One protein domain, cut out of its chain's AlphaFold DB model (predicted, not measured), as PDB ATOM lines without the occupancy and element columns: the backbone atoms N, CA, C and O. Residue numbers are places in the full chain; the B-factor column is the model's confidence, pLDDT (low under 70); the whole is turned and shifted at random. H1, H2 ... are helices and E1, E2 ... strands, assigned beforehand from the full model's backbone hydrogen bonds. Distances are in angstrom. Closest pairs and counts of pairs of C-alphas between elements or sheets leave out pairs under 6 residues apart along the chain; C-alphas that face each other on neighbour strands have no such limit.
ATOM      1  N   ASN A   6      38.792 -43.746   2.953       94.12
ATOM      2  CA  ASN A   6      38.918 -43.365   1.555       94.12
ATOM      3  C   ASN A   6      39.273 -41.881   1.427       94.12
ATOM      4  O   ASN A   6      38.913 -41.061   2.273       94.12
ATOM      5  N   ILE A   7      39.957 -41.547   0.338       95.06
ATOM      6  CA  ILE A   7      40.285 -40.192  -0.089       95.06
ATOM      7  C   ILE A   7      39.664 -39.975  -1.460       95.06
ATOM      8  O   ILE A   7      40.024 -40.644  -2.421       95.06
ATOM      9  N   ARG A   8      38.755 -39.011  -1.559       94.62
ATOM     10  CA  ARG A   8      38.268 -38.489  -2.830       94.62
ATOM     11  C   ARG A   8      39.070 -37.242  -3.190       94.62
ATOM     12  O   ARG A   8      38.957 -36.227  -2.505       94.62
ATOM     13  N   CYS A   9      39.899 -37.305  -4.226       93.56
ATOM     14  CA  CYS A   9      40.713 -36.159  -4.642       93.56
ATOM     15  C   CYS A   9      40.007 -35.374  -5.755       93.56
ATOM     16  O   CYS A   9      39.765 -35.908  -6.831       93.56
ATOM     17  N   GLU A  10      39.669 -34.105  -5.507       92.56
ATOM     18  CA  GLU A  10      39.038 -33.217  -6.503       92.56
ATOM     19  C   GLU A  10      40.060 -32.297  -7.205       92.56
ATOM     20  O   GLU A  10      39.702 -31.514  -8.084       92.56
ATOM     21  N   VAL A  11      41.337 -32.377  -6.820       91.62
ATOM     22  CA  VAL A  11      42.452 -31.635  -7.431       91.62
ATOM     23  C   VAL A  11      43.140 -32.518  -8.480       91.62
ATOM     24  O   VAL A  11      43.292 -33.715  -8.223       91.62
ATOM     25  N   PRO A  12      43.590 -31.963  -9.626       91.44
ATOM     26  CA  PRO A  12      44.388 -32.710 -10.594       91.44
ATOM     27  C   PRO A  12      45.628 -33.337  -9.950       91.44
ATOM     28  O   PRO A  12      46.358 -32.672  -9.209       91.44
ATOM     29  N   LEU A  13      45.857 -34.615 -10.242       92.44
ATOM     30  CA  LEU A  13      47.017 -35.353  -9.760       92.44
ATOM     31  C   LEU A  13      48.250 -35.061 -10.638       92.44
ATOM     32  O   LEU A  13      48.111 -34.750 -11.819       92.44
ATOM     33  N   PRO A  14      49.464 -35.106 -10.062       89.81
ATOM     34  CA  PRO A  14      50.705 -34.660 -10.714       89.81
ATOM     35  C   PRO A  14      51.164 -35.507 -11.915       89.81
ATOM     36  O   PRO A  14      52.098 -35.113 -12.609       89.81
ATOM     37  N   ASP A  15      50.560 -36.668 -12.127       88.19
ATOM     38  CA  ASP A  15      50.837 -37.650 -13.178       88.19
ATOM     39  C   ASP A  15      49.711 -37.750 -14.219       88.19
ATOM     40  O   ASP A  15      49.697 -38.693 -15.007       88.19
ATOM     41  N   ASP A  16      48.778 -36.791 -14.217       83.81
ATOM     42  CA  ASP A  16      47.597 -36.780 -15.083       83.81
ATOM     43  C   ASP A  16      46.766 -38.075 -14.963       83.81
ATOM     44  O   ASP A  16      46.216 -38.565 -15.948       83.81
ATOM     45  N   PHE A  17      46.682 -38.646 -13.751       83.56
ATOM     46  CA  PHE A  17      45.903 -39.856 -13.479       83.56
ATOM     47  C   PHE A  17      44.466 -39.752 -14.013       83.56
ATOM     48  O   PHE A  17      43.682 -38.888 -13.607       83.56
ATOM     49  N   GLU A  18      44.108 -40.696 -14.885       76.94
ATOM     50  CA  GLU A  18      42.761 -40.873 -15.420       76.94
ATOM     51  C   GLU A  18      42.144 -42.150 -14.823       76.94
ATOM     52  O   GLU A  18      42.445 -43.271 -15.235       76.94
ATOM     53  N   GLY A  19      41.269 -41.988 -13.830       72.31
ATOM     54  CA  GLY A  19      40.613 -43.098 -13.139       72.31
ATOM     55  C   GLY A  19      39.518 -42.629 -12.184       72.31
ATOM     56  O   GLY A  19      39.183 -41.444 -12.144       72.31
ATOM     57  N   ASP A  20      38.942 -43.563 -11.423       78.75
ATOM     58  CA  ASP A  20      38.031 -43.210 -10.329       78.75
ATOM     59  C   ASP A  20      38.832 -42.441  -9.265       78.75
ATOM     60  O   ASP A  20      39.805 -42.990  -8.743       78.75
ATOM     61  N   PRO A  21      38.487 -41.183  -8.926       83.12
ATOM     62  CA  PRO A  21      39.252 -40.378  -7.974       83.12
ATOM     63  C   PRO A  21      39.055 -40.824  -6.514       83.12
ATOM     64  O   PRO A  21      39.178 -40.002  -5.603       83.12
ATOM     65  N   LEU A  22      38.704 -42.093  -6.286       89.75
ATOM     66  CA  LEU A  22      38.472 -42.699  -4.986       89.75
ATOM     67  C   LEU A  22      39.657 -43.592  -4.605       89.75
ATOM     68  O   LEU A  22      39.788 -44.736  -5.033       89.75
ATOM     69  N   PHE A  23      40.508 -43.046  -3.751       93.25
ATOM     70  CA  PHE A  23      41.712 -43.674  -3.229       93.25
ATOM     71  C   PHE A  23      41.474 -44.201  -1.816       93.25
ATOM     72  O   PHE A  23      40.525 -43.813  -1.138       93.25
ATOM     73  N   GLN A  24      42.375 -45.043  -1.332       93.00
ATOM     74  CA  GLN A  24      42.397 -45.544   0.034       93.00
ATOM     75  C   GLN A  24      43.552 -44.916   0.825       93.00
ATOM     76  O   GLN A  24      44.599 -44.586   0.271       93.00
ATOM     77  N   THR A  25      43.384 -44.772   2.138       92.62
ATOM     78  CA  THR A  25      44.422 -44.292   3.060       92.62
ATOM     79  C   THR A  25      44.419 -45.079   4.372       92.62
ATOM     80  O   THR A  25      43.402 -45.628   4.803       92.62
ATOM     81  N   LYS A  26      45.583 -45.149   5.026       90.12
ATOM     82  CA  LYS A  26      45.774 -45.830   6.320       90.12
ATOM     83  C   LYS A  26      46.167 -44.881   7.450       90.12
ATOM     84  O   LYS A  26      46.437 -45.376   8.552       90.12
ATOM     85  N   ASP A  27      46.218 -43.583   7.159       89.88
ATOM     86  CA  ASP A  27      46.826 -42.559   8.013       89.88
ATOM     87  C   ASP A  27      45.844 -41.972   9.041       89.88
ATOM     88  O   ASP A  27      46.272 -41.327   9.995       89.88
ATOM     89  N   PHE A  28      44.543 -42.236   8.887       88.19
ATOM     90  CA  PHE A  28      43.484 -41.818   9.812       88.19
ATOM     91  C   PHE A  28      43.050 -42.957  10.755       88.19
ATOM     92  O   PHE A  28      43.705 -43.998  10.854       88.19
ATOM     93  N   GLU A  29      41.939 -42.758  11.471       84.00
ATOM     94  CA  GLU A  29      41.413 -43.684  12.484       84.00
ATOM     95  C   GLU A  29      40.810 -44.982  11.915       84.00
ATOM     96  O   GLU A  29      40.495 -45.887  12.689       84.00
ATOM     97  N   ARG A  30      40.717 -45.126  10.583       82.12
ATOM     98  CA  ARG A  30      40.280 -46.353   9.888       82.12
ATOM     99  C   ARG A  30      38.841 -46.733  10.217       82.12
ATOM    100  O   ARG A  30      38.525 -47.893  10.484       82.12
ATOM    101  N   VAL A  31      37.967 -45.738  10.178       84.19
ATOM    102  CA  VAL A  31      36.546 -45.841  10.531       84.19
ATOM    103  C   VAL A  31      35.626 -45.989   9.308       84.19
ATOM    104  O   VAL A  31      34.412 -45.900   9.455       84.19
ATOM    105  N   LEU A  32      36.184 -46.271   8.121       89.06
ATOM    106  CA  LEU A  32      35.491 -46.261   6.818       89.06
ATOM    107  C   LEU A  32      34.944 -44.877   6.449       89.06
ATOM    108  O   LEU A  32      33.959 -44.757   5.721       89.06
ATOM    109  N   ALA A  33      35.595 -43.829   6.945       90.94
ATOM    110  CA  ALA A  33      35.273 -42.466   6.573       90.94
ATOM    111  C   ALA A  33      35.754 -42.173   5.149       90.94
ATOM    112  O   ALA A  33      36.772 -42.694   4.689       90.94
ATOM    113  N   THR A  34      35.030 -41.294   4.459       93.88
ATOM    114  CA  THR A  34      35.496 -40.711   3.200       93.88
ATOM    115  C   THR A  34      35.924 -39.280   3.461       93.88
ATOM    116  O   THR A  34      35.121 -38.447   3.872       93.88
ATOM    117  N   HIS A  35      37.193 -38.994   3.206       95.31
ATOM    118  CA  HIS A  35      37.739 -37.648   3.249       95.31
ATOM    119  C   HIS A  35      37.860 -37.110   1.824       95.31
ATOM    120  O   HIS A  35      38.042 -37.872   0.876       95.31
ATOM    121  N   VAL A  36      37.757 -35.798   1.653       96.06
ATOM    122  CA  VAL A  36      37.831 -35.126   0.356       96.06
ATOM    123  C   VAL A  36      38.984 -34.134   0.376       96.06
ATOM    124  O   VAL A  36      39.033 -33.251   1.232       96.06
ATOM    125  N   ILE A  37      39.908 -34.270  -0.574       95.81
ATOM    126  CA  ILE A  37      40.987 -33.302  -0.793       95.81
ATOM    127  C   ILE A  37      40.532 -32.322  -1.866       95.81
ATOM    128  O   ILE A  37      40.230 -32.712  -2.997       95.81
ATOM    129  N   ARG A  38      40.517 -31.041  -1.509       94.56
ATOM    130  CA  ARG A  38      40.202 -29.919  -2.393       94.56
ATOM    131  C   ARG A  38      41.378 -28.956  -2.454       94.56
ATOM    132  O   ARG A  38      42.295 -29.024  -1.640       94.56
ATOM    133  N   GLY A  39      41.338 -28.034  -3.415       91.75
ATOM    134  CA  GLY A  39      42.400 -27.037  -3.582       91.75
ATOM    135  C   GLY A  39      42.586 -26.126  -2.363       91.75
ATOM    136  O   GLY A  39      43.653 -25.549  -2.198       91.75
ATOM    137  N   ASP A  40      41.570 -26.011  -1.511       92.69
ATOM    138  CA  ASP A  40      41.558 -25.175  -0.314       92.69
ATOM    139  C   ASP A  40      41.787 -25.941   0.997       92.69
ATOM    140  O   ASP A  40      42.036 -25.293   2.011       92.69
ATOM    141  N   GLY A  41      41.775 -27.279   1.002       95.56
ATOM    142  CA  GLY A  41      42.026 -28.045   2.223       95.56
ATOM    143  C   GLY A  41      41.504 -29.480   2.220       95.56
ATOM    144  O   GLY A  41      41.199 -30.070   1.180       95.56
ATOM    145  N   LEU A  42      41.436 -30.040   3.427       96.69
ATOM    146  CA  LEU A  42      40.929 -31.380   3.708       96.69
ATOM    147  C   LEU A  42      39.534 -31.295   4.332       96.69
ATOM    148  O   LEU A  42      39.288 -30.492   5.234       96.69
ATOM    149  N   TYR A  43      38.635 -32.159   3.874       96.75
ATOM    150  CA  TYR A  43      37.259 -32.236   4.346       96.75
ATOM    151  C   TYR A  43      36.901 -33.670   4.737       96.75
ATOM    152  O   TYR A  43      37.362 -34.609   4.094       96.75
ATOM    153  N   LEU A  44      36.045 -33.852   5.737       95.31
ATOM    154  CA  LEU A  44      35.354 -35.113   6.006       95.31
ATOM    155  C   LEU A  44      33.963 -35.065   5.370       95.31
ATOM    156  O   LEU A  44      33.232 -34.093   5.564       95.31
ATOM    157  N   ASP A  45      33.594 -36.095   4.610       95.00
ATOM    158  CA  ASP A  45      32.223 -36.269   4.125       95.00
ATOM    159  C   ASP A  45      31.374 -36.950   5.204       95.00
ATOM    160  O   ASP A  45      31.256 -38.173   5.251       95.00
ATOM    161  N   ASP A  46      30.795 -36.128   6.079       93.38
ATOM    162  CA  ASP A  46      29.869 -36.526   7.148       93.38
ATOM    163  C   ASP A  46      28.410 -36.315   6.704       93.38
ATOM    164  O   ASP A  46      27.572 -35.732   7.400       93.38
ATOM    165  N   GLY A  47      28.137 -36.683   5.451       92.62
ATOM    166  CA  GLY A  47      26.821 -36.606   4.835       92.62
ATOM    167  C   GLY A  47      25.776 -37.514   5.479       92.62
ATOM    168  O   GLY A  47      25.991 -38.213   6.469       92.62
ATOM    169  N   HIS A  48      24.587 -37.505   4.892       93.94
ATOM    170  CA  HIS A  48      23.490 -38.363   5.320       93.94
ATOM    171  C   HIS A  48      22.694 -38.855   4.117       93.94
ATOM    172  O   HIS A  48      22.749 -38.286   3.029       93.94
ATOM    173  N   TYR A  49      21.923 -39.921   4.307       95.38
ATOM    174  CA  TYR A  49      20.971 -40.351   3.293       95.38
ATOM    175  C   TYR A  49      19.690 -39.535   3.390       95.38
ATOM    176  O   TYR A  49      19.083 -39.436   4.457       95.38
ATOM    177  N   GLU A  50      19.241 -39.020   2.252       97.12
ATOM    178  CA  GLU A  50      17.920 -38.426   2.115       97.12
ATOM    179  C   GLU A  50      17.025 -39.282   1.221       97.12
ATOM    180  O   GLU A  50      17.485 -40.005   0.333       97.12
ATOM    181  N   THR A  51      15.718 -39.210   1.473       96.25
ATOM    182  CA  THR A  51      14.731 -39.897   0.643       96.25
ATOM    183  C   THR A  51      14.568 -39.176  -0.686       96.25
ATOM    184  O   THR A  51      14.234 -37.994  -0.731       96.25
ATOM    185  N   VAL A  52      14.743 -39.915  -1.775       96.56
ATOM    186  CA  VAL A  52      14.546 -39.415  -3.135       96.56
ATOM    187  C   VAL A  52      13.046 -39.362  -3.439       96.56
ATOM    188  O   VAL A  52      12.353 -40.374  -3.239       96.56
ATOM    189  N   PRO A  53      12.513 -38.230  -3.936       95.50
ATOM    190  CA  PRO A  53      11.127 -38.136  -4.381       95.50
ATOM    191  C   PRO A  53      10.805 -39.194  -5.434       95.50
ATOM    192  O   PRO A  53      11.601 -39.444  -6.332       95.50
ATOM    193  N   LYS A  54       9.616 -39.800  -5.359       93.25
ATOM    194  CA  LYS A  54       9.245 -40.924  -6.236       93.25
ATOM    195  C   LYS A  54       9.370 -40.596  -7.729       93.25
ATOM    196  O   LYS A  54       9.846 -41.427  -8.489       93.25
ATOM    197  N   ALA A  55       9.025 -39.368  -8.119       94.88
ATOM    198  CA  ALA A  55       9.115 -38.889  -9.498       94.88
ATOM    199  C   ALA A  55      10.555 -38.808 -10.052       94.88
ATOM    200  O   ALA A  55      10.730 -38.809 -11.265       94.88
ATOM    201  N   GLU A  56      11.572 -38.741  -9.188       95.25
ATOM    202  CA  GLU A  56      12.994 -38.703  -9.570       95.25
ATOM    203  C   GLU A  56      13.630 -40.104  -9.607       95.25
ATOM    204  O   GLU A  56      14.785 -40.253 -10.008       95.25
ATOM    205  N   ARG A  57      12.907 -41.144  -9.167       94.44
ATOM    206  CA  ARG A  57      13.439 -42.510  -9.075       94.44
ATOM    207  C   ARG A  57      13.461 -43.197 -10.444       94.44
ATOM    208  O   ARG A  57      12.664 -42.848 -11.311       94.44
ATOM    209  N   PRO A  58      14.289 -44.245 -10.628       95.69
ATOM    210  CA  PRO A  58      14.326 -45.018 -11.872       95.69
ATOM    211  C   PRO A  58      12.979 -45.635 -12.284       95.69
ATOM    212  O   PRO A  58      12.711 -45.764 -13.475       95.69
ATOM    213  N   ASN A  59      12.136 -46.005 -11.312       93.56
ATOM    214  CA  ASN A  59      10.817 -46.604 -11.539       93.56
ATOM    215  C   ASN A  59       9.717 -45.786 -10.829       93.56
ATOM    216  O   ASN A  59       9.190 -46.226  -9.804       93.56
ATOM    217  N   PRO A  60       9.355 -44.596 -11.336       93.88
ATOM    218  CA  PRO A  60       8.442 -43.688 -10.637       93.88
ATOM    219  C   PRO A  60       7.006 -44.232 -10.539       93.88
ATOM    220  O   PRO A  60       6.280 -43.889  -9.607       93.88
ATOM    221  N   ASP A  61       6.617 -45.120 -11.457       95.88
ATOM    222  CA  ASP A  61       5.275 -45.710 -11.534       95.88
ATOM    223  C   ASP A  61       5.153 -47.063 -10.811       95.88
ATOM    224  O   ASP A  61       4.091 -47.690 -10.830       95.88
ATOM    225  N   ALA A  62       6.229 -47.553 -10.181       93.19
ATOM    226  CA  ALA A  62       6.189 -48.810  -9.442       93.19
ATOM    227  C   ALA A  62       5.163 -48.737  -8.298       93.19
ATOM    228  O   ALA A  62       4.999 -47.703  -7.648       93.19
ATOM    229  N   ALA A  63       4.465 -49.843  -8.035       93.69
ATOM    230  CA  ALA A  63       3.536 -49.909  -6.911       93.69
ATOM    231  C   ALA A  63       4.288 -49.739  -5.580       93.69
ATOM    232  O   ALA A  63       5.379 -50.294  -5.408       93.69
ATOM    233  N   ASP A  64       3.694 -48.988  -4.650       92.25
ATOM    234  CA  ASP A  64       4.302 -48.691  -3.350       92.25
ATOM    235  C   ASP A  64       4.665 -49.977  -2.597       92.25
ATOM    236  O   ASP A  64       3.880 -50.929  -2.535       92.25
ATOM    237  N   GLY A  65       5.868 -50.008  -2.018       89.44
ATOM    238  CA  GLY A  65       6.347 -51.139  -1.217       89.44
ATOM    239  C   GLY A  65       6.868 -52.332  -2.028       89.44
ATOM    240  O   GLY A  65       7.225 -53.360  -1.450       89.44
ATOM    241  N   THR A  66       6.944 -52.218  -3.356       94.31
ATOM    242  CA  THR A  66       7.631 -53.208  -4.196       94.31
ATOM    243  C   THR A  66       9.146 -53.002  -4.181       94.31
ATOM    244  O   THR A  66       9.640 -51.905  -3.929       94.31
ATOM    245  N   LEU A  67       9.912 -54.046  -4.516       93.56
ATOM    246  CA  LEU A  67      11.365 -53.913  -4.678       93.56
ATOM    247  C   LEU A  67      11.728 -52.859  -5.739       93.56
ATOM    248  O   LEU A  67      12.723 -52.160  -5.583       93.56
ATOM    249  N   GLU A  68      10.920 -52.728  -6.796       93.81
ATOM    250  CA  GLU A  68      11.133 -51.726  -7.846       93.81
ATOM    251  C   GLU A  68      10.932 -50.288  -7.350       93.81
ATOM    252  O   GLU A  68      11.677 -49.412  -7.781       93.81
ATOM    253  N   ASP A  69       9.996 -50.060  -6.421       92.69
ATOM    254  CA  ASP A  69       9.752 -48.760  -5.771       92.69
ATOM    255  C   ASP A  69      10.886 -48.356  -4.807       92.69
ATOM    256  O   ASP A  69      11.201 -47.171  -4.653       92.69
ATOM    257  N   LEU A  70      11.558 -49.340  -4.197       93.94
ATOM    258  CA  LEU A  70      12.692 -49.106  -3.297       93.94
ATOM    259  C   LEU A  70      13.990 -48.739  -4.030       93.94
ATOM    260  O   LEU A  70      14.882 -48.129  -3.428       93.94
ATOM    261  N   LYS A  71      14.136 -49.091  -5.312       94.75
ATOM    262  CA  LYS A  71      15.357 -48.801  -6.078       94.75
ATOM    263  C   LYS A  71      15.540 -47.295  -6.247       94.75
ATOM    264  O   LYS A  71      14.671 -46.603  -6.766       94.75
ATOM    265  N   GLY A  72      16.697 -46.794  -5.813       93.44
ATOM    266  CA  GLY A  72      17.007 -45.362  -5.852       93.44
ATOM    267  C   GLY A  72      16.175 -44.521  -4.880       93.44
ATOM    268  O   GLY A  72      16.096 -43.314  -5.054       93.44
ATOM    269  N   SER A  73      15.538 -45.135  -3.875       95.06
ATOM    270  CA  SER A  73      14.724 -44.419  -2.879       95.06
ATOM    271  C   SER A  73      15.539 -43.578  -1.893       95.06
ATOM    272  O   SER A  73      14.974 -42.702  -1.242       95.06
ATOM    273  N   LEU A  74      16.851 -43.808  -1.809       96.88
ATOM    274  CA  LEU A  74      17.791 -43.032  -1.008       96.88
ATOM    275  C   LEU A  74      18.926 -42.521  -1.892       96.88
ATOM    276  O   LEU A  74      19.411 -43.247  -2.762       96.88
ATOM    277  N   ARG A  75      19.382 -41.297  -1.629       95.75
ATOM    278  CA  ARG A  75      20.632 -40.755  -2.175       95.75
ATOM    279  C   ARG A  75      21.485 -40.193  -1.049       95.75
ATOM    280  O   ARG A  75      20.949 -39.702  -0.058       95.75
ATOM    281  N   TRP A  76      22.802 -40.297  -1.199       94.19
ATOM    282  CA  TRP A  76      23.742 -39.646  -0.293       94.19
ATOM    283  C   TRP A  76      23.721 -38.140  -0.550       94.19
ATOM    284  O   TRP A  76      23.944 -37.703  -1.680       94.19
ATOM    285  N   ALA A  77      23.434 -37.362   0.485       94.31
ATOM    286  CA  ALA A  77      23.570 -35.918   0.506       94.31
ATOM    287  C   ALA A  77      24.878 -35.584   1.248       94.31
ATOM    288  O   ALA A  77      24.916 -35.709   2.478       94.31
ATOM    289  N   PRO A  78      25.956 -35.213   0.531       92.12
ATOM    290  CA  PRO A  78      27.253 -34.979   1.153       92.12
ATOM    291  C   PRO A  78      27.206 -33.756   2.067       92.12
ATOM    292  O   PRO A  78      26.605 -32.733   1.731       92.12
ATOM    293  N   ASN A  79      27.890 -33.846   3.203       95.12
ATOM    294  CA  ASN A  79      28.099 -32.731   4.119       95.12
ATOM    295  C   ASN A  79      29.592 -32.640   4.417       95.12
ATOM    296  O   ASN A  79      30.141 -33.431   5.175       95.12
ATOM    297  N   LEU A  80      30.252 -31.689   3.759       95.00
ATOM    298  CA  LEU A  80      31.703 -31.582   3.777       95.00
ATOM    299  C   LEU A  80      32.148 -30.687   4.927       95.00
ATOM    300  O   LEU A  80      32.026 -29.463   4.865       95.00
ATOM    301  N   VAL A  81      32.679 -31.315   5.970       95.88
ATOM    302  CA  VAL A  81      33.188 -30.647   7.166       95.88
ATOM    303  C   VAL A  81      34.668 -30.350   6.967       95.88
ATOM    304  O   VAL A  81      35.471 -31.264   6.813       95.88
ATOM    305  N   HIS A  82      35.029 -29.070   6.932       94.25
ATOM    306  CA  HIS A  82      36.418 -28.640   6.772       94.25
ATOM    307  C   HIS A  82      37.252 -28.956   8.023       94.25
ATOM    308  O   HIS A  82      36.791 -28.699   9.136       94.25
ATOM    309  N   HIS A  83      38.487 -29.421   7.822       92.12
ATOM    310  CA  HIS A  83      39.494 -29.637   8.865       92.12
ATOM    311  C   HIS A  83      40.548 -28.516   8.863       92.12
ATOM    312  O   HIS A  83      41.629 -28.682   8.290       92.12
ATOM    313  N   PRO A  84      40.276 -27.355   9.492       89.75
ATOM    314  CA  PRO A  84      41.221 -26.234   9.534       89.75
ATOM    315  C   PRO A  84      42.512 -26.548  10.303       89.75
ATOM    316  O   PRO A  84      43.510 -25.849  10.156       89.75
ATOM    317  N   GLU A  85      42.503 -27.585  11.135       91.88
ATOM    318  CA  GLU A  85      43.652 -28.082  11.885       91.88
ATOM    319  C   GLU A  85      44.543 -29.043  11.086       91.88
ATOM    320  O   GLU A  85      45.566 -29.491  11.606       91.88
ATOM    321  N   ALA A  86      44.178 -29.375   9.841       90.44
ATOM    322  CA  ALA A  86      44.947 -30.300   9.022       90.44
ATOM    323  C   ALA A  86      46.382 -29.785   8.813       90.44
ATOM    324  O   ALA A  86      46.624 -28.736   8.210       90.44
ATOM    325  N   HIS A  87      47.354 -30.542   9.315       94.50
ATOM    326  CA  HIS A  87      48.773 -30.226   9.208       94.50
ATOM    327  C   HIS A  87      49.573 -31.525   9.095       94.50
ATOM    328  O   HIS A  87      49.365 -32.456   9.872       94.50
ATOM    329  N   GLY A  88      50.513 -31.589   8.151       94.31
ATOM    330  CA  GLY A  88      51.371 -32.756   7.946       94.31
ATOM    331  C   GLY A  88      51.249 -33.349   6.548       94.31
ATOM    332  O   GLY A  88      51.042 -32.629   5.574       94.31
ATOM    333  N   ILE A  89      51.456 -34.660   6.443       95.44
ATOM    334  CA  ILE A  89      51.428 -35.407   5.183       95.44
ATOM    335  C   ILE A  89      50.390 -36.517   5.312       95.44
ATOM    336  O   ILE A  89      50.393 -37.233   6.310       95.44
ATOM    337  N   VAL A  90      49.540 -36.653   4.298       94.44
ATOM    338  CA  VAL A  90      48.577 -37.746   4.147       94.44
ATOM    339  C   VAL A  90      48.973 -38.568   2.929       94.44
ATOM    340  O   VAL A  90      49.094 -38.033   1.824       94.44
ATOM    341  N   ASN A  91      49.162 -39.867   3.133       94.56
ATOM    342  CA  ASN A  91      49.430 -40.834   2.082       94.56
ATOM    343  C   ASN A  91      48.118 -41.456   1.608       94.56
ATOM    344  O   ASN A  91      47.278 -41.858   2.422       94.56
ATOM    345  N   PHE A  92      47.952 -41.586   0.299       94.06
ATOM    346  CA  PHE A  92      46.807 -42.268  -0.292       94.06
ATOM    347  C   PHE A  92      47.205 -42.997  -1.570       94.06
ATOM    348  O   PHE A  92      48.189 -42.639  -2.214       94.06
ATOM    349  N   TYR A  93      46.471 -44.052  -1.901       91.81
ATOM    350  CA  TYR A  93      46.805 -44.943  -3.005       91.81
ATOM    351  C   TYR A  93      45.558 -45.522  -3.662       91.81
ATOM    352  O   TYR A  93      44.508 -45.651  -3.032       91.81
ATOM    353  N   GLY A  94      45.670 -45.881  -4.931       89.00
ATOM    354  CA  GLY A  94      44.580 -46.451  -5.715       89.00
ATOM    355  C   GLY A  94      45.104 -47.023  -7.020       89.00
ATOM    356  O   GLY A  94      46.252 -46.781  -7.386       89.00
ATOM    357  N   ASP A  95      44.263 -47.787  -7.700       87.12
ATOM    358  CA  ASP A  95      44.627 -48.426  -8.958       87.12
ATOM    359  C   ASP A  95      43.963 -47.693 -10.129       87.12
ATOM    360  O   ASP A  95      42.806 -47.273 -10.038       87.12
ATOM    361  N   ASP A  96      44.684 -47.540 -11.239       84.88
ATOM    362  CA  ASP A  96      44.088 -47.050 -12.484       84.88
ATOM    363  C   ASP A  96      43.237 -48.134 -13.180       84.88
ATOM    364  O   ASP A  96      43.149 -49.287 -12.751       84.88
ATOM    365  N   ALA A  97      42.620 -47.781 -14.311       83.19
ATOM    366  CA  ALA A  97      41.825 -48.722 -15.105       83.19
ATOM    367  C   ALA A  97      42.634 -49.920 -15.655       83.19
ATOM    368  O   ALA A  97      42.043 -50.938 -16.022       83.19
ATOM    369  N   ALA A  98      43.965 -49.810 -15.731       85.06
ATOM    370  CA  ALA A  98      44.862 -50.894 -16.122       85.06
ATOM    371  C   ALA A  98      45.301 -51.767 -14.926       85.06
ATOM    372  O   ALA A  98      45.944 -52.798 -15.134       85.06
ATOM    373  N   GLY A  99      44.923 -51.399 -13.697       83.31
ATOM    374  CA  GLY A  99      45.329 -52.072 -12.466       83.31
ATOM    375  C   GLY A  99      46.745 -51.710 -12.011       83.31
ATOM    376  O   GLY A  99      47.350 -52.467 -11.251       83.31
ATOM    377  N   THR A 100      47.303 -50.600 -12.500       87.00
ATOM    378  CA  THR A 100      48.574 -50.062 -12.004       87.00
ATOM    379  C   THR A 100      48.319 -49.362 -10.681       87.00
ATOM    380  O   THR A 100      47.473 -48.473 -10.620       87.00
ATOM    381  N   LEU A 101      49.071 -49.733  -9.646       87.75
ATOM    382  CA  LEU A 101      49.025 -49.060  -8.353       87.75
ATOM    383  C   LEU A 101      49.709 -47.694  -8.438       87.75
ATOM    384  O   LEU A 101      50.878 -47.602  -8.820       87.75
ATOM    385  N   HIS A 102      48.996 -46.664  -7.999       89.38
ATOM    386  CA  HIS A 102      49.487 -45.301  -7.839       89.38
ATOM    387  C   HIS A 102      49.448 -44.902  -6.368       89.38
ATOM    388  O   HIS A 102      48.477 -45.170  -5.658       89.38
ATOM    389  N   GLU A 103      50.510 -44.246  -5.906       92.44
ATOM    390  CA  GLU A 103      50.640 -43.753  -4.538       92.44
ATOM    391  C   GLU A 103      50.974 -42.259  -4.550       92.44
ATOM    392  O   GLU A 103      51.818 -41.792  -5.319       92.44
ATOM    393  N   TYR A 104      50.348 -41.511  -3.647       94.88
ATOM    394  CA  TYR A 104      50.467 -40.063  -3.567       94.88
ATOM    395  C   TYR A 104      50.687 -39.595  -2.130       94.88
ATOM    396  O   TYR A 104      50.213 -40.198  -1.166       94.88
ATOM    397  N   GLU A 105      51.369 -38.459  -2.006       95.44
ATOM    398  CA  GLU A 105      51.528 -37.720  -0.756       95.44
ATOM    399  C   GLU A 105      50.905 -36.331  -0.901       95.44
ATOM    400  O   GLU A 105      51.394 -35.512  -1.684       95.44
ATOM    401  N   ALA A 106      49.858 -36.046  -0.123       96.12
ATOM    402  CA  ALA A 106      49.298 -34.705   0.024       96.12
ATOM    403  C   ALA A 106      49.875 -34.028   1.268       96.12
ATOM    404  O   ALA A 106      49.800 -34.564   2.374       96.12
ATOM    405  N   LYS A 107      50.437 -32.829   1.098       96.69
ATOM    406  CA  LYS A 107      50.971 -32.024   2.199       96.69
ATOM    407  C   LYS A 107      49.989 -30.925   2.584       96.69
ATOM    408  O   LYS A 107      49.622 -30.113   1.738       96.69
ATOM    409  N   PHE A 108      49.672 -30.846   3.870       96.75
ATOM    410  CA  PHE A 108      48.836 -29.807   4.462       96.75
ATOM    411  C   PHE A 108      49.631 -28.949   5.445       96.75
ATOM    412  O   PHE A 108      50.500 -29.448   6.168       96.75
ATOM    413  N   MET A 109      49.335 -27.655   5.478       95.12
ATOM    414  CA  MET A 109      49.867 -26.709   6.456       95.12
ATOM    415  C   MET A 109      48.764 -25.718   6.814       95.12
ATOM    416  O   MET A 109      48.224 -25.054   5.934       95.12
ATOM    417  N   ASP A 110      48.437 -25.643   8.102       92.75
ATOM    418  CA  ASP A 110      47.430 -24.737   8.667       92.75
ATOM    419  C   ASP A 110      46.067 -24.839   7.951       92.75
ATOM    420  O   ASP A 110      45.456 -23.840   7.573       92.75
ATOM    421  N   GLY A 111      45.626 -26.079   7.710       91.00
ATOM    422  CA  GLY A 111      44.363 -26.410   7.045       91.00
ATOM    423  C   GLY A 111      44.420 -26.375   5.518       91.00
ATOM    424  O   GLY A 111      43.531 -26.908   4.863       91.00
ATOM    425  N   GLN A 112      45.473 -25.800   4.930       94.75
ATOM    426  CA  GLN A 112      45.573 -25.597   3.485       94.75
ATOM    427  C   GLN A 112      46.367 -26.704   2.801       94.75
ATOM    428  O   GLN A 112      47.409 -27.144   3.296       94.75
ATOM    429  N   LEU A 113      45.908 -27.112   1.616       96.56
ATOM    430  CA  LEU A 113      46.673 -27.984   0.734       96.56
ATOM    431  C   LEU A 113      47.861 -27.210   0.144       96.56
ATOM    432  O   LEU A 113      47.690 -26.230  -0.575       96.56
ATOM    433  N   ILE A 114      49.077 -27.678   0.420       96.62
ATOM    434  CA  ILE A 114      50.317 -27.095  -0.112       96.62
ATOM    435  C   ILE A 114      50.715 -27.742  -1.439       96.62
ATOM    436  O   ILE A 114      51.293 -27.086  -2.303       96.62
ATOM    437  N   GLY A 115      50.424 -29.031  -1.608       94.69
ATOM    438  CA  GLY A 115      50.691 -29.740  -2.852       94.69
ATOM    439  C   GLY A 115      50.545 -31.247  -2.723       94.69
ATOM    440  O   GLY A 115      50.502 -31.791  -1.617       94.69
ATOM    441  N   ILE A 116      50.498 -31.901  -3.881       95.94
ATOM    442  CA  ILE A 116      50.434 -33.353  -4.028       95.94
ATOM    443  C   ILE A 116      51.608 -33.785  -4.909       95.94
ATOM    444  O   ILE A 116      51.916 -33.122  -5.901       95.94
ATOM    445  N   LYS A 117      52.277 -34.881  -4.552       94.56
ATOM    446  CA  LYS A 117      53.325 -35.500  -5.378       94.56
ATOM    447  C   LYS A 117      53.125 -37.009  -5.470       94.56
ATOM    448  O   LYS A 117      52.601 -37.616  -4.537       94.56
ATOM    449  N   VAL A 118      53.593 -37.597  -6.570       93.25
ATOM    450  CA  VAL A 118      53.705 -39.054  -6.709       93.25
ATOM    451  C   VAL A 118      54.732 -39.563  -5.706       93.25
ATOM    452  O   VAL A 118      55.819 -38.989  -5.560       93.25
ATOM    453  N   ARG A 119      54.400 -40.653  -5.025       86.94
ATOM    454  CA  ARG A 119      55.328 -41.370  -4.166       86.94
ATOM    455  C   ARG A 119      56.043 -42.432  -4.999       86.94
ATOM    456  O   ARG A 119      55.476 -43.448  -5.367       86.94
TER     457      ARG A 119
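This is residues 6 to 119 of the 131 residues of an uncharacterized protein of Dechloromonas denitrificans (UniProt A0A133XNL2). Two strongly twisted sheets stand face to face with their strands crossed, a small sandwich, and a long thin arm runs out from this body. The arm is the two-stranded ribbon of E5 and E6, with the loop of residues 52 to 66 and the short helix H1 at its far end. The printed part has 114 residues, mostly strand, with ten named strands and one named helix in the order E1 to E5, H1, E6 to E10. The body's sheets run E2, E1, E3, E4, E7, mixed, and E8, E9, E10, antiparallel. The whole is loose, with a radius of gyration of the C-alphas of 17.8 A and spans of 52 by 35 by 23 A.

Start at E1, residues 6 to 9, which forms a hairpin with E2, residues 22 to 25; N 7 and O 23 are 2.8 A apart. E3, residues 34 to 38, is parallel to E1, with N 8 and O 35 at 2.8 A, and forms a hairpin with E4, residues 41 to 45, with N 36 and O 43 at 2.7 A. E4 runs on into E5, residues 48 to 51, at 50 degrees. E6, residues 74 to 77, is antiparallel to E5, with N 77 and O 48 at 2.8 A. H1, residues 67 to 70, is not on either sheet of the sandwich; it is too short for an O i to N i+4 pair, and its 1 O i to N i+3 pair is within hydrogen-bond range. E6 runs on into E7, residues 80 to 82, at 22 degrees, and E7 is antiparallel to E4, with N 44 and O 81 at 2.9 A. Last come E8, residues 88 to 95, E9, residues 101 to 109, and E10, residues 112 to 118, a meander, each strand the antiparallel neighbour of the one before; look at N 108 and O 88, 2.8 A, and N 114 and O 107, 2.8 A. In the sandwich the two sheets' strands stand at 71 degrees. The closest C-alphas of E2 and E8 are those of Thr 25 and Phe 92, 4.6 A apart.

Find C-alpha 6, where E1 begins, at (38.918, -43.365, 1.555). H1 begins at C-alpha 67, (11.365, -53.913, -4.678). E8 is 24.0 A long, E9 26.8 A and E10 18.7 A, ending at C-alpha 118, (53.705, -39.054, -6.709).

The C-alphas farthest apart are those of Ala 63 and Met 109, 53.5 A. The links E1 to E2 and E5 to H1 are long. The printed part has no cut, and no printed residue is under 70 in pLDDT.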